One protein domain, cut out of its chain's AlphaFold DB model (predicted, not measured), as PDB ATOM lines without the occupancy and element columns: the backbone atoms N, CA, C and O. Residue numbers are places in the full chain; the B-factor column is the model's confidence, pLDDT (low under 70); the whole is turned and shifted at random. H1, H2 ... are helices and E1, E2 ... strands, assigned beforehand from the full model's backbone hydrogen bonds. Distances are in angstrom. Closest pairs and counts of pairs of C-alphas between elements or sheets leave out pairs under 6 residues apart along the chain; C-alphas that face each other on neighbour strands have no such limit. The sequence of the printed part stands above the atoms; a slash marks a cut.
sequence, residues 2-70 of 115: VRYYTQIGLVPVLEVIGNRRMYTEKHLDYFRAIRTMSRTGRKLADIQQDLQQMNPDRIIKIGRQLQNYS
ATOM      1  N   VAL A   2       0.965 139.711 -19.214       70.12
ATOM      2  CA  VAL A   2       1.636 140.656 -18.279       70.12
ATOM      3  C   VAL A   2       3.049 141.080 -18.724       70.12
ATOM      4  O   VAL A   2       3.382 142.259 -18.704       70.12
ATOM      5  N   ARG A   3       3.850 140.130 -19.226       75.81
ATOM      6  CA  ARG A   3       5.219 140.379 -19.715       75.81
ATOM      7  C   ARG A   3       5.286 141.382 -20.875       75.81
ATOM      8  O   ARG A   3       6.265 142.111 -20.975       75.81
ATOM      9  N   TYR A   4       4.249 141.438 -21.713       81.38
ATOM     10  CA  TYR A   4       4.175 142.374 -22.838       81.38
ATOM     11  C   TYR A   4       4.136 143.826 -22.347       81.38
ATOM     12  O   TYR A   4       4.844 144.670 -22.882       81.38
ATOM     13  N   TYR A   5       3.404 144.102 -21.263       80.75
ATOM     14  CA  TYR A   5       3.327 145.441 -20.669       80.75
ATOM     15  C   TYR A   5       4.666 145.916 -20.102       80.75
ATOM     16  O   TYR A   5       5.001 147.090 -20.218       80.75
ATOM     17  N   THR A   6       5.474 145.005 -19.564       79.69
ATOM     18  CA  THR A   6       6.850 145.324 -19.164       79.69
ATOM     19  C   THR A   6       7.753 145.556 -20.380       79.69
ATOM     20  O   THR A   6       8.577 146.461 -20.358       79.69
ATOM     21  N   GLN A   7       7.595 144.774 -21.455       81.56
ATOM     22  CA  GLN A   7       8.413 144.906 -22.668       81.56
ATOM     23  C   GLN A   7       8.194 146.230 -23.398       81.56
ATOM     24  O   GLN A   7       9.154 146.806 -23.896       81.56
ATOM     25  N   ILE A   8       6.955 146.718 -23.444       80.75
ATOM     26  CA  ILE A   8       6.641 147.997 -24.089       80.75
ATOM     27  C   ILE A   8       6.874 149.199 -23.165       80.75
ATOM     28  O   ILE A   8       6.677 150.320 -23.605       80.75
ATOM     29  N   GLY A   9       7.285 149.000 -21.905       81.94
ATOM     30  CA  GLY A   9       7.526 150.092 -20.953       81.94
ATOM     31  C   GLY A   9       6.254 150.726 -20.379       81.94
ATOM     32  O   GLY A   9       6.280 151.879 -19.953       81.94
ATOM     33  N   LEU A  10       5.141 149.987 -20.379       85.50
ATOM     34  CA  LEU A  10       3.861 150.401 -19.793       85.50
ATOM     35  C   LEU A  10       3.858 150.271 -18.262       85.50
ATOM     36  O   LEU A  10       3.093 150.934 -17.568       85.50
ATOM     37  N   VAL A  11       4.703 149.386 -17.737       87.62
ATOM     38  CA  VAL A  11       4.867 149.104 -16.309       87.62
ATOM     39  C   VAL A  11       6.360 149.177 -15.987       87.62
ATOM     40  O   VAL A  11       7.165 148.812 -16.850       87.62
ATOM     41  N   PRO A  12       6.748 149.622 -14.776       86.31
ATOM     42  CA  PRO A  12       8.139 149.635 -14.343       86.31
ATOM     43  C   PRO A  12       8.852 148.295 -14.555       86.31
ATOM     44  O   PRO A  12       8.233 147.227 -14.600       86.31
ATOM     45  N   VAL A  13      10.177 148.364 -14.682       87.88
ATOM     46  CA  VAL A  13      11.026 147.173 -14.777       87.88
ATOM     47  C   VAL A  13      10.924 146.371 -13.480       87.88
ATOM     48  O   VAL A  13      10.908 146.946 -12.394       87.88
ATOM     49  N   LEU A  14      10.898 145.043 -13.618       87.31
ATOM     50  CA  LEU A  14      10.833 144.119 -12.488       87.31
ATOM     51  C   LEU A  14      11.965 144.359 -11.495       87.31
ATOM     52  O   LEU A  14      13.133 144.465 -11.879       87.31
ATOM     53  N   GLU A  15      11.615 144.332 -10.217       85.94
ATOM     54  CA  GLU A  15      12.581 144.440  -9.131       85.94
ATOM     55  C   GLU A  15      13.246 143.085  -8.880       85.94
ATOM     56  O   GLU A  15      12.626 142.025  -9.018       85.94
ATOM     57  N   VAL A  16      14.534 143.107  -8.531       86.75
ATOM     58  CA  VAL A  16      15.283 141.902  -8.168       86.75
ATOM     59  C   VAL A  16      15.186 141.720  -6.660       86.75
ATOM     60  O   VAL A  16      15.724 142.520  -5.901       86.75
ATOM     61  N   ILE A  17      14.509 140.656  -6.237       81.19
ATOM     62  CA  ILE A  17      14.389 140.271  -4.831       81.19
ATOM     63  C   ILE A  17      15.080 138.913  -4.684       81.19
ATOM     64  O   ILE A  17      14.606 137.888  -5.185       81.19
ATOM     65  N   GLY A  18      16.263 138.917  -4.061       85.38
ATOM     66  CA  GLY A  18      17.160 137.759  -4.024       85.38
ATOM     67  C   GLY A  18      17.718 137.434  -5.414       85.38
ATOM     68  O   GLY A  18      18.350 138.278  -6.038       85.38
ATOM     69  N   ASN A  19      17.461 136.219  -5.914       87.00
ATOM     70  CA  ASN A  19      17.900 135.771  -7.248       87.00
ATOM     71  C   ASN A  19      16.752 135.706  -8.278       87.00
ATOM     72  O   ASN A  19      16.826 134.978  -9.269       87.00
ATOM     73  N   ARG A  20      15.631 136.394  -8.024       79.88
ATOM     74  CA  ARG A  20      14.453 136.377  -8.904       79.88
ATOM     75  C   ARG A  20      13.965 137.792  -9.192       79.88
ATOM     76  O   ARG A  20      13.961 138.650  -8.317       79.88
ATOM     77  N   ARG A  21      13.517 138.010 -10.431       82.25
ATOM     78  CA  ARG A  21      12.799 139.224 -10.839       82.25
ATOM     79  C   ARG A  21      11.324 139.064 -10.508       82.25
ATOM     80  O   ARG A  21      10.712 138.099 -10.967       82.25
ATOM     81  N   MET A  22      10.767 139.979  -9.727       83.06
ATOM     82  CA  MET A  22       9.401 139.879  -9.224       83.06
ATOM     83  C   MET A  22       8.594 141.146  -9.492       83.06
ATOM     84  O   MET A  22       9.126 142.254  -9.560       83.06
ATOM     85  N   TYR A  23       7.285 140.953  -9.647       82.38
ATOM     86  CA  TYR A  23       6.317 142.039  -9.596       82.38
ATOM     87  C   TYR A  23       6.071 142.398  -8.130       82.38
ATOM     88  O   TYR A  23       5.867 141.516  -7.297       82.38
ATOM     89  N   THR A  24       6.085 143.690  -7.835       85.62
ATOM     90  CA  THR A  24       5.841 144.264  -6.503       85.62
ATOM     91  C   THR A  24       4.485 144.970  -6.455       85.62
ATOM     92  O   THR A  24       3.824 145.104  -7.487       85.62
ATOM     93  N   GLU A  25       4.069 145.462  -5.286       82.50
ATOM     94  CA  GLU A  25       2.834 146.258  -5.135       82.50
ATOM     95  C   GLU A  25       2.777 147.437  -6.116       82.50
ATOM     96  O   GLU A  25       1.764 147.648  -6.778       82.50
ATOM     97  N   LYS A  26       3.913 148.103  -6.355       86.44
ATOM     98  CA  LYS A  26       4.024 149.152  -7.377       86.44
ATOM     99  C   LYS A  26       3.557 148.672  -8.753       86.44
ATOM    100  O   LYS A  26       2.876 149.396  -9.470       86.44
ATOM    101  N   HIS A  27       3.907 147.449  -9.139       88.00
ATOM    102  CA  HIS A  27       3.482 146.891 -10.419       88.00
ATOM    103  C   HIS A  27       1.977 146.604 -10.420       88.00
ATOM    104  O   HIS A  27       1.311 146.857 -11.424       88.00
ATOM    105  N   LEU A  28       1.430 146.121  -9.298       85.44
ATOM    106  CA  LEU A  28      -0.010 145.909  -9.135       85.44
ATOM    107  C   LEU A  28      -0.795 147.214  -9.290       85.44
ATOM    108  O   LEU A  28      -1.827 147.214  -9.960       85.44
ATOM    109  N   ASP A  29      -0.294 148.324  -8.753       88.50
ATOM    110  CA  ASP A  29      -0.929 149.634  -8.901       88.50
ATOM    111  C   ASP A  29      -0.973 150.094 -10.359       88.50
ATOM    112  O   ASP A  29      -2.022 150.530 -10.839       88.50
ATOM    113  N   TYR A  30       0.117 149.898 -11.106       90.25
ATOM    114  CA  TYR A  30       0.132 150.163 -12.545       90.25
ATOM    115  C   TYR A  30      -0.855 149.261 -13.290       90.25
ATOM    116  O   TYR A  30      -1.631 149.752 -14.105       90.25
ATOM    117  N   PHE A  31      -0.898 147.957 -13.000       88.25
ATOM    118  CA  PHE A  31      -1.852 147.054 -13.653       88.25
ATOM    119  C   PHE A  31      -3.307 147.433 -13.372       88.25
ATOM    120  O   PHE A  31      -4.138 147.379 -14.283       88.25
ATOM    121  N   ARG A  32      -3.623 147.836 -12.137       87.88
ATOM    122  CA  ARG A  32      -4.953 148.335 -11.773       87.88
ATOM    123  C   ARG A  32      -5.279 149.604 -12.554       87.88
ATOM    124  O   ARG A  32      -6.345 149.662 -13.159       87.88
ATOM    125  N   ALA A  33      -4.359 150.567 -12.615       88.75
ATOM    126  CA  ALA A  33      -4.555 151.814 -13.349       88.75
ATOM    127  C   ALA A  33      -4.746 151.583 -14.856       88.75
ATOM    128  O   ALA A  33      -5.714 152.078 -15.430       88.75
ATOM    129  N   ILE A  34      -3.898 150.754 -15.479       88.75
ATOM    130  CA  ILE A  34      -4.025 150.352 -16.888       88.75
ATOM    131  C   ILE A  34      -5.400 149.733 -17.126       88.75
ATOM    132  O   ILE A  34      -6.093 150.112 -18.062       88.75
ATOM    133  N   ARG A  35      -5.835 148.808 -16.263       85.19
ATOM    134  CA  ARG A  35      -7.146 148.166 -16.400       85.19
ATOM    135  C   ARG A  35      -8.297 149.167 -16.270       85.19
ATOM    136  O   ARG A  35      -9.257 149.057 -17.031       85.19
ATOM    137  N   THR A  36      -8.210 150.125 -15.348       84.69
ATOM    138  CA  THR A  36      -9.199 151.207 -15.213       84.69
ATOM    139  C   THR A  36      -9.243 152.068 -16.475       84.69
ATOM    140  O   THR A  36     -10.316 152.309 -17.017       84.69
ATOM    141  N   MET A  37      -8.088 152.491 -16.991       83.06
ATOM    142  CA  MET A  37      -8.009 153.375 -18.158       83.06
ATOM    143  C   MET A  37      -8.387 152.668 -19.464       83.06
ATOM    144  O   MET A  37      -9.055 153.252 -20.306       83.06
ATOM    145  N   SER A  38      -8.048 151.390 -19.632       83.25
ATOM    146  CA  SER A  38      -8.470 150.618 -20.810       83.25
ATOM    147  C   SER A  38      -9.990 150.441 -20.871       83.25
ATOM    148  O   SER A  38     -10.555 150.304 -21.953       83.25
ATOM    149  N   ARG A  39     -10.679 150.475 -19.720       75.56
ATOM    150  CA  ARG A  39     -12.147 150.388 -19.652       75.56
ATOM    151  C   ARG A  39     -12.860 151.654 -20.133       75.56
ATOM    152  O   ARG A  39     -14.046 151.569 -20.437       75.56
ATOM    153  N   THR A  40     -12.165 152.786 -20.260       72.94
ATOM    154  CA  THR A  40     -12.729 154.022 -20.833       72.94
ATOM    155  C   THR A  40     -12.605 154.087 -22.362       72.94
ATOM    156  O   THR A  40     -12.942 155.103 -22.958       72.94
ATOM    157  N   GLY A  41     -12.140 153.011 -23.015       75.19
ATOM    158  CA  GLY A  41     -11.997 152.935 -24.476       75.19
ATOM    159  C   GLY A  41     -10.704 153.550 -25.019       75.19
ATOM    160  O   GLY A  41     -10.518 153.620 -26.233       75.19
ATOM    161  N   ARG A  42      -9.789 153.980 -24.142       74.81
ATOM    162  CA  ARG A  42      -8.488 154.539 -24.533       74.81
ATOM    163  C   ARG A  42      -7.554 153.469 -25.093       74.81
ATOM    164  O   ARG A  42      -7.560 152.322 -24.641       74.81
ATOM    165  N   LYS A  43      -6.707 153.853 -26.054       85.81
ATOM    166  CA  LYS A  43      -5.689 152.957 -26.619       85.81
ATOM    167  C   LYS A  43      -4.529 152.794 -25.638       85.81
ATOM    168  O   LYS A  43      -4.182 153.716 -24.904       85.81
ATOM    169  N   LEU A  44      -3.879 151.629 -25.671       84.81
ATOM    170  CA  LEU A  44      -2.744 151.320 -24.791       84.81
ATOM    171  C   LEU A  44      -1.573 152.308 -24.930       84.81
ATOM    172  O   LEU A  44      -0.918 152.587 -23.934       84.81
ATOM    173  N   ALA A  45      -1.332 152.850 -26.129       85.81
ATOM    174  CA  ALA A  45      -0.279 153.843 -26.360       85.81
ATOM    175  C   ALA A  45      -0.542 155.157 -25.602       85.81
ATOM    176  O   ALA A  45       0.358 155.690 -24.959       85.81
ATOM    177  N   ASP A  46      -1.792 155.628 -25.595       86.19
ATOM    178  CA  ASP A  46      -2.174 156.850 -24.878       86.19
ATOM    179  C   ASP A  46      -2.076 156.639 -23.361       86.19
ATOM    180  O   ASP A  46      -1.612 157.502 -22.622       86.19
ATOM    181  N   ILE A  47      -2.481 155.454 -22.890       88.94
ATOM    182  CA  ILE A  47      -2.359 155.059 -21.479       88.94
ATOM    183  C   ILE A  47      -0.885 155.030 -21.061       88.94
ATOM    184  O   ILE A  47      -0.549 155.455 -19.959       88.94
ATOM    185  N   GLN A  48       0.001 154.552 -21.935       89.19
ATOM    186  CA  GLN A  48       1.433 154.523 -21.673       89.19
ATOM    187  C   GLN A  48       2.022 155.913 -21.473       89.19
ATOM    188  O   GLN A  48       2.723 156.135 -20.486       89.19
ATOM    189  N   GLN A  49       1.740 156.827 -22.398       88.88
ATOM    190  CA  GLN A  49       2.255 158.189 -22.343       88.88
ATOM    191  C   GLN A  49       1.808 158.898 -21.060       88.88
ATOM    192  O   GLN A  49       2.616 159.523 -20.377       88.88
ATOM    193  N   ASP A  50       0.541 158.726 -20.691       88.94
ATOM    194  CA  ASP A  50      -0.021 159.278 -19.465       88.94
ATOM    195  C   ASP A  50       0.662 158.727 -18.211       88.94
ATOM    196  O   ASP A  50       1.089 159.493 -17.347       88.94
ATOM    197  N   LEU A  51       0.793 157.402 -18.100       89.06
ATOM    198  CA  LEU A  51       1.377 156.768 -16.915       89.06
ATOM    199  C   LEU A  51       2.844 157.155 -16.707       89.06
ATOM    200  O   LEU A  51       3.275 157.268 -15.563       89.06
ATOM    201  N   GLN A  52       3.598 157.402 -17.783       86.38
ATOM    202  CA  GLN A  52       4.989 157.862 -17.697       86.38
ATOM    203  C   GLN A  52       5.122 159.282 -17.130       86.38
ATOM    204  O   GLN A  52       6.149 159.608 -16.541       86.38
ATOM    205  N   GLN A  53       4.095 160.118 -17.290       87.44
ATOM    206  CA  GLN A  53       4.085 161.506 -16.818       87.44
ATOM    207  C   GLN A  53       3.387 161.674 -15.459       87.44
ATOM    208  O   GLN A  53       3.439 162.747 -14.855       87.44
ATOM    209  N   MET A  54       2.713 160.635 -14.962       88.56
ATOM    210  CA  MET A  54       1.961 160.690 -13.712       88.56
ATOM    211  C   MET A  54       2.828 160.398 -12.487       88.56
ATOM    212  O   MET A  54       3.646 159.481 -12.462       88.56
ATOM    213  N   ASN A  55       2.562 161.135 -11.407       90.12
ATOM    214  CA  ASN A  55       3.077 160.790 -10.086       90.12
ATOM    215  C   ASN A  55       2.483 159.428  -9.635       90.12
ATOM    216  O   ASN A  55       1.273 159.224  -9.798       90.12
ATOM    217  N   PRO A  56       3.291 158.527  -9.037       87.06
ATOM    218  CA  PRO A  56       2.834 157.298  -8.385       87.06
ATOM    219  C   PRO A  56       1.523 157.406  -7.589       87.06
ATOM    220  O   PRO A  56       0.645 156.564  -7.770       87.06
ATOM    221  N   ASP A  57       1.321 158.457  -6.790       87.25
ATOM    222  CA  ASP A  57       0.099 158.616  -5.981       87.25
ATOM    223  C   ASP A  57      -1.170 158.698  -6.843       87.25
ATOM    224  O   ASP A  57      -2.234 158.167  -6.506       87.25
ATOM    225  N   ARG A  58      -1.053 159.340  -8.010       87.19
ATOM    226  CA  ARG A  58      -2.149 159.468  -8.972       87.19
ATOM    227  C   ARG A  58      -2.465 158.126  -9.626       87.19
ATOM    228  O   ARG A  58      -3.638 157.815  -9.820       87.19
ATOM    229  N   ILE A  59      -1.443 157.319  -9.901       89.00
ATOM    230  CA  ILE A  59      -1.583 155.969 -10.462       89.00
ATOM    231  C   ILE A  59      -2.345 155.072  -9.481       89.00
ATOM    232  O   ILE A  59      -3.324 154.432  -9.867       89.00
ATOM    233  N   ILE A  60      -1.983 155.108  -8.195       86.62
ATOM    234  CA  ILE A  60      -2.685 154.369  -7.134       86.62
ATOM    235  C   ILE A  60      -4.157 154.793  -7.068       86.62
ATOM    236  O   ILE A  60      -5.053 153.947  -7.011       86.62
ATOM    237  N   LYS A  61      -4.436 156.103  -7.123       87.06
ATOM    238  CA  LYS A  61      -5.806 156.634  -7.082       87.06
ATOM    239  C   LYS A  61      -6.656 156.126  -8.253       87.06
ATOM    240  O   LYS A  61      -7.778 155.677  -8.026       87.06
ATOM    241  N   ILE A  62      -6.120 156.136  -9.476       85.12
ATOM    242  CA  ILE A  62      -6.793 155.596 -10.673       85.12
ATOM    243  C   ILE A  62      -6.998 154.078 -10.541       85.12
ATOM    244  O   ILE A  62      -8.059 153.548 -10.873       85.12
ATOM    245  N   GLY A  63      -6.009 153.360 -10.010       80.94
ATOM    246  CA  GLY A  63      -6.120 151.924  -9.762       80.94
ATOM    247  C   GLY A  63      -7.215 151.565  -8.752       80.94
ATOM    248  O   GLY A  63      -7.897 150.557  -8.923       80.94
ATOM    249  N   ARG A  64      -7.444 152.401  -7.734       81.56
ATOM    250  CA  ARG A  64      -8.514 152.205  -6.737       81.56
ATOM    251  C   ARG A  64      -9.909 152.491  -7.282       81.56
ATOM    252  O   ARG A  64     -10.858 151.846  -6.848       81.56
ATOM    253  N   GLN A  65     -10.036 153.368  -8.281       73.62
ATOM    254  CA  GLN A  65     -11.309 153.575  -8.984       73.62
ATOM    255  C   GLN A  65     -11.819 152.290  -9.648       73.62
ATOM    256  O   GLN A  65     -13.013 152.181  -9.889       73.62
ATOM    257  N   LEU A  66     -10.960 151.284  -9.877       63.91
ATOM    258  CA  LEU A  66     -11.361 149.974 -10.392       63.91
ATOM    259  C   LEU A  66     -12.410 149.267  -9.516       63.91
ATOM    260  O   LEU A  66     -13.232 148.534 -10.059       63.91
ATOM    261  N   GLN A  67     -12.403 149.485  -8.192       57.44
ATOM    262  CA  GLN A  67     -13.427 148.937  -7.287       57.44
ATOM    263  C   GLN A  67     -14.820 149.530  -7.554       57.44
ATOM    264  O   GLN A  67     -15.812 148.858  -7.304       57.44
ATOM    265  N   ASN A  68     -14.891 150.717  -8.164       52.12
ATOM    266  CA  ASN A  68     -16.136 151.321  -8.647       52.12
ATOM    267  C   ASN A  68     -16.556 150.784 -10.029       52.12
ATOM    268  O   ASN A  68     -17.474 151.311 -10.637       52.12
ATOM    269  N   TYR A  69     -15.859 149.782 -10.569       50.94
ATOM    270  CA  TYR A  69     -16.181 149.126 -11.835       50.94
ATOM    271  C   TYR A  69     -16.212 147.606 -11.609       50.94
ATOM    272  O   TYR A  69     -15.415 146.856 -12.197       50.94
ATOM    273  N   SER A  70     -17.080 147.142 -10.706       47.62
ATOM    274  CA  SER A  70     -17.359 145.711 -10.566       47.62
ATOM    275  C   SER A  70     -18.059 145.184 -11.825       47.62
ATOM    276  O   SER A  70     -18.587 145.938 -12.646       47.62
TER     277      SER A  70
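Overview. This is residues 2 to 70 of the 115 residues of the protein "MerR family transcriptional regulator" of Bacillus sp. M6-12 (UniProt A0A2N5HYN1). H2 runs through the middle of this model, with H4 crossing it as an X and H3 packed on the part of H2 near its last residues. At one end of the long axis, the small strand hairpin of E1 and E2 reaches beyond the helices, and the short helix H1 lies near H2 without touching any helix. The printed part has 69 residues, with four named helices and two named strands in the order H1, E1, E2, H2, H3, H4; the sheet, E1 - E2, is antiparallel and the class is mostly helix. The whole is compact, with a radius of gyration of the C-alphas of 12.2 A, but its outline is elongated, spanning 38 by 23 by 22 A.

Arrangement. Begin with the sheet: E1, residues 15 to 17, and E2, residues 20 to 22, form an antiparallel hairpin at 131 degrees between their directions. Look for N 17 and O 20 at 2.9 A and N 22 and O 15 at 2.9 A, both within hydrogen-bond range. From E2 a tight link of 2 residues leads to H2, residues 25 to 38. H4, residues 56 to 68, touches H2 at a steep tilt of 58 degrees, and they run the same way; their closest C-alphas, those of Ala 33 and Gly 63, are 3.9 A apart. H3, residues 44 to 53, touches residues 34 to 38 of H2 alone, at a steep tilt of 48 degrees, opposite ways; the closest C-alphas are those of Met 37 and Ile 47, 6.8 A apart. H3 and H4 are close but not clearly touching, the C-alphas of Leu 51 and Ile 59 being 7.1 A apart. H1, residues 2 to 7, is near H2 but apart from H3, H4 and E2. In H2 and H3 every O i to N i+4 pair is within hydrogen-bond range; in H1 it is 1 of 2 and in H4 6 of 9.

Along the chain. Find C-alpha 15 at (12.581, 144.440, -9.131), where E1 begins its 6.3 A; E2 spans 6.2 A. Then go to C-alpha 25 at (2.834, 146.258, -5.135), from which H2 runs 19.8 A to Ser 38. H3 covers 14.6 A from Leu 44 to Gln 53. H4 covers 19.9 A and ends at C-alpha 68, (-16.136, 151.321, -8.647). H1, from Val 2 to Gln 7, measures 9.1 A.

Size, cuts and confidence. The two C-alphas farthest apart are those of Gly 18 and Gly 41, at 38.7 A. The printed part has no cut and no long link; the link from H1 to E1, 7 residues, is short, and the other links are tight. The mean pLDDT of the printed part is 82.2; look for values under 70 at residues 66 to 70, of which 66 to 68 belong to H4.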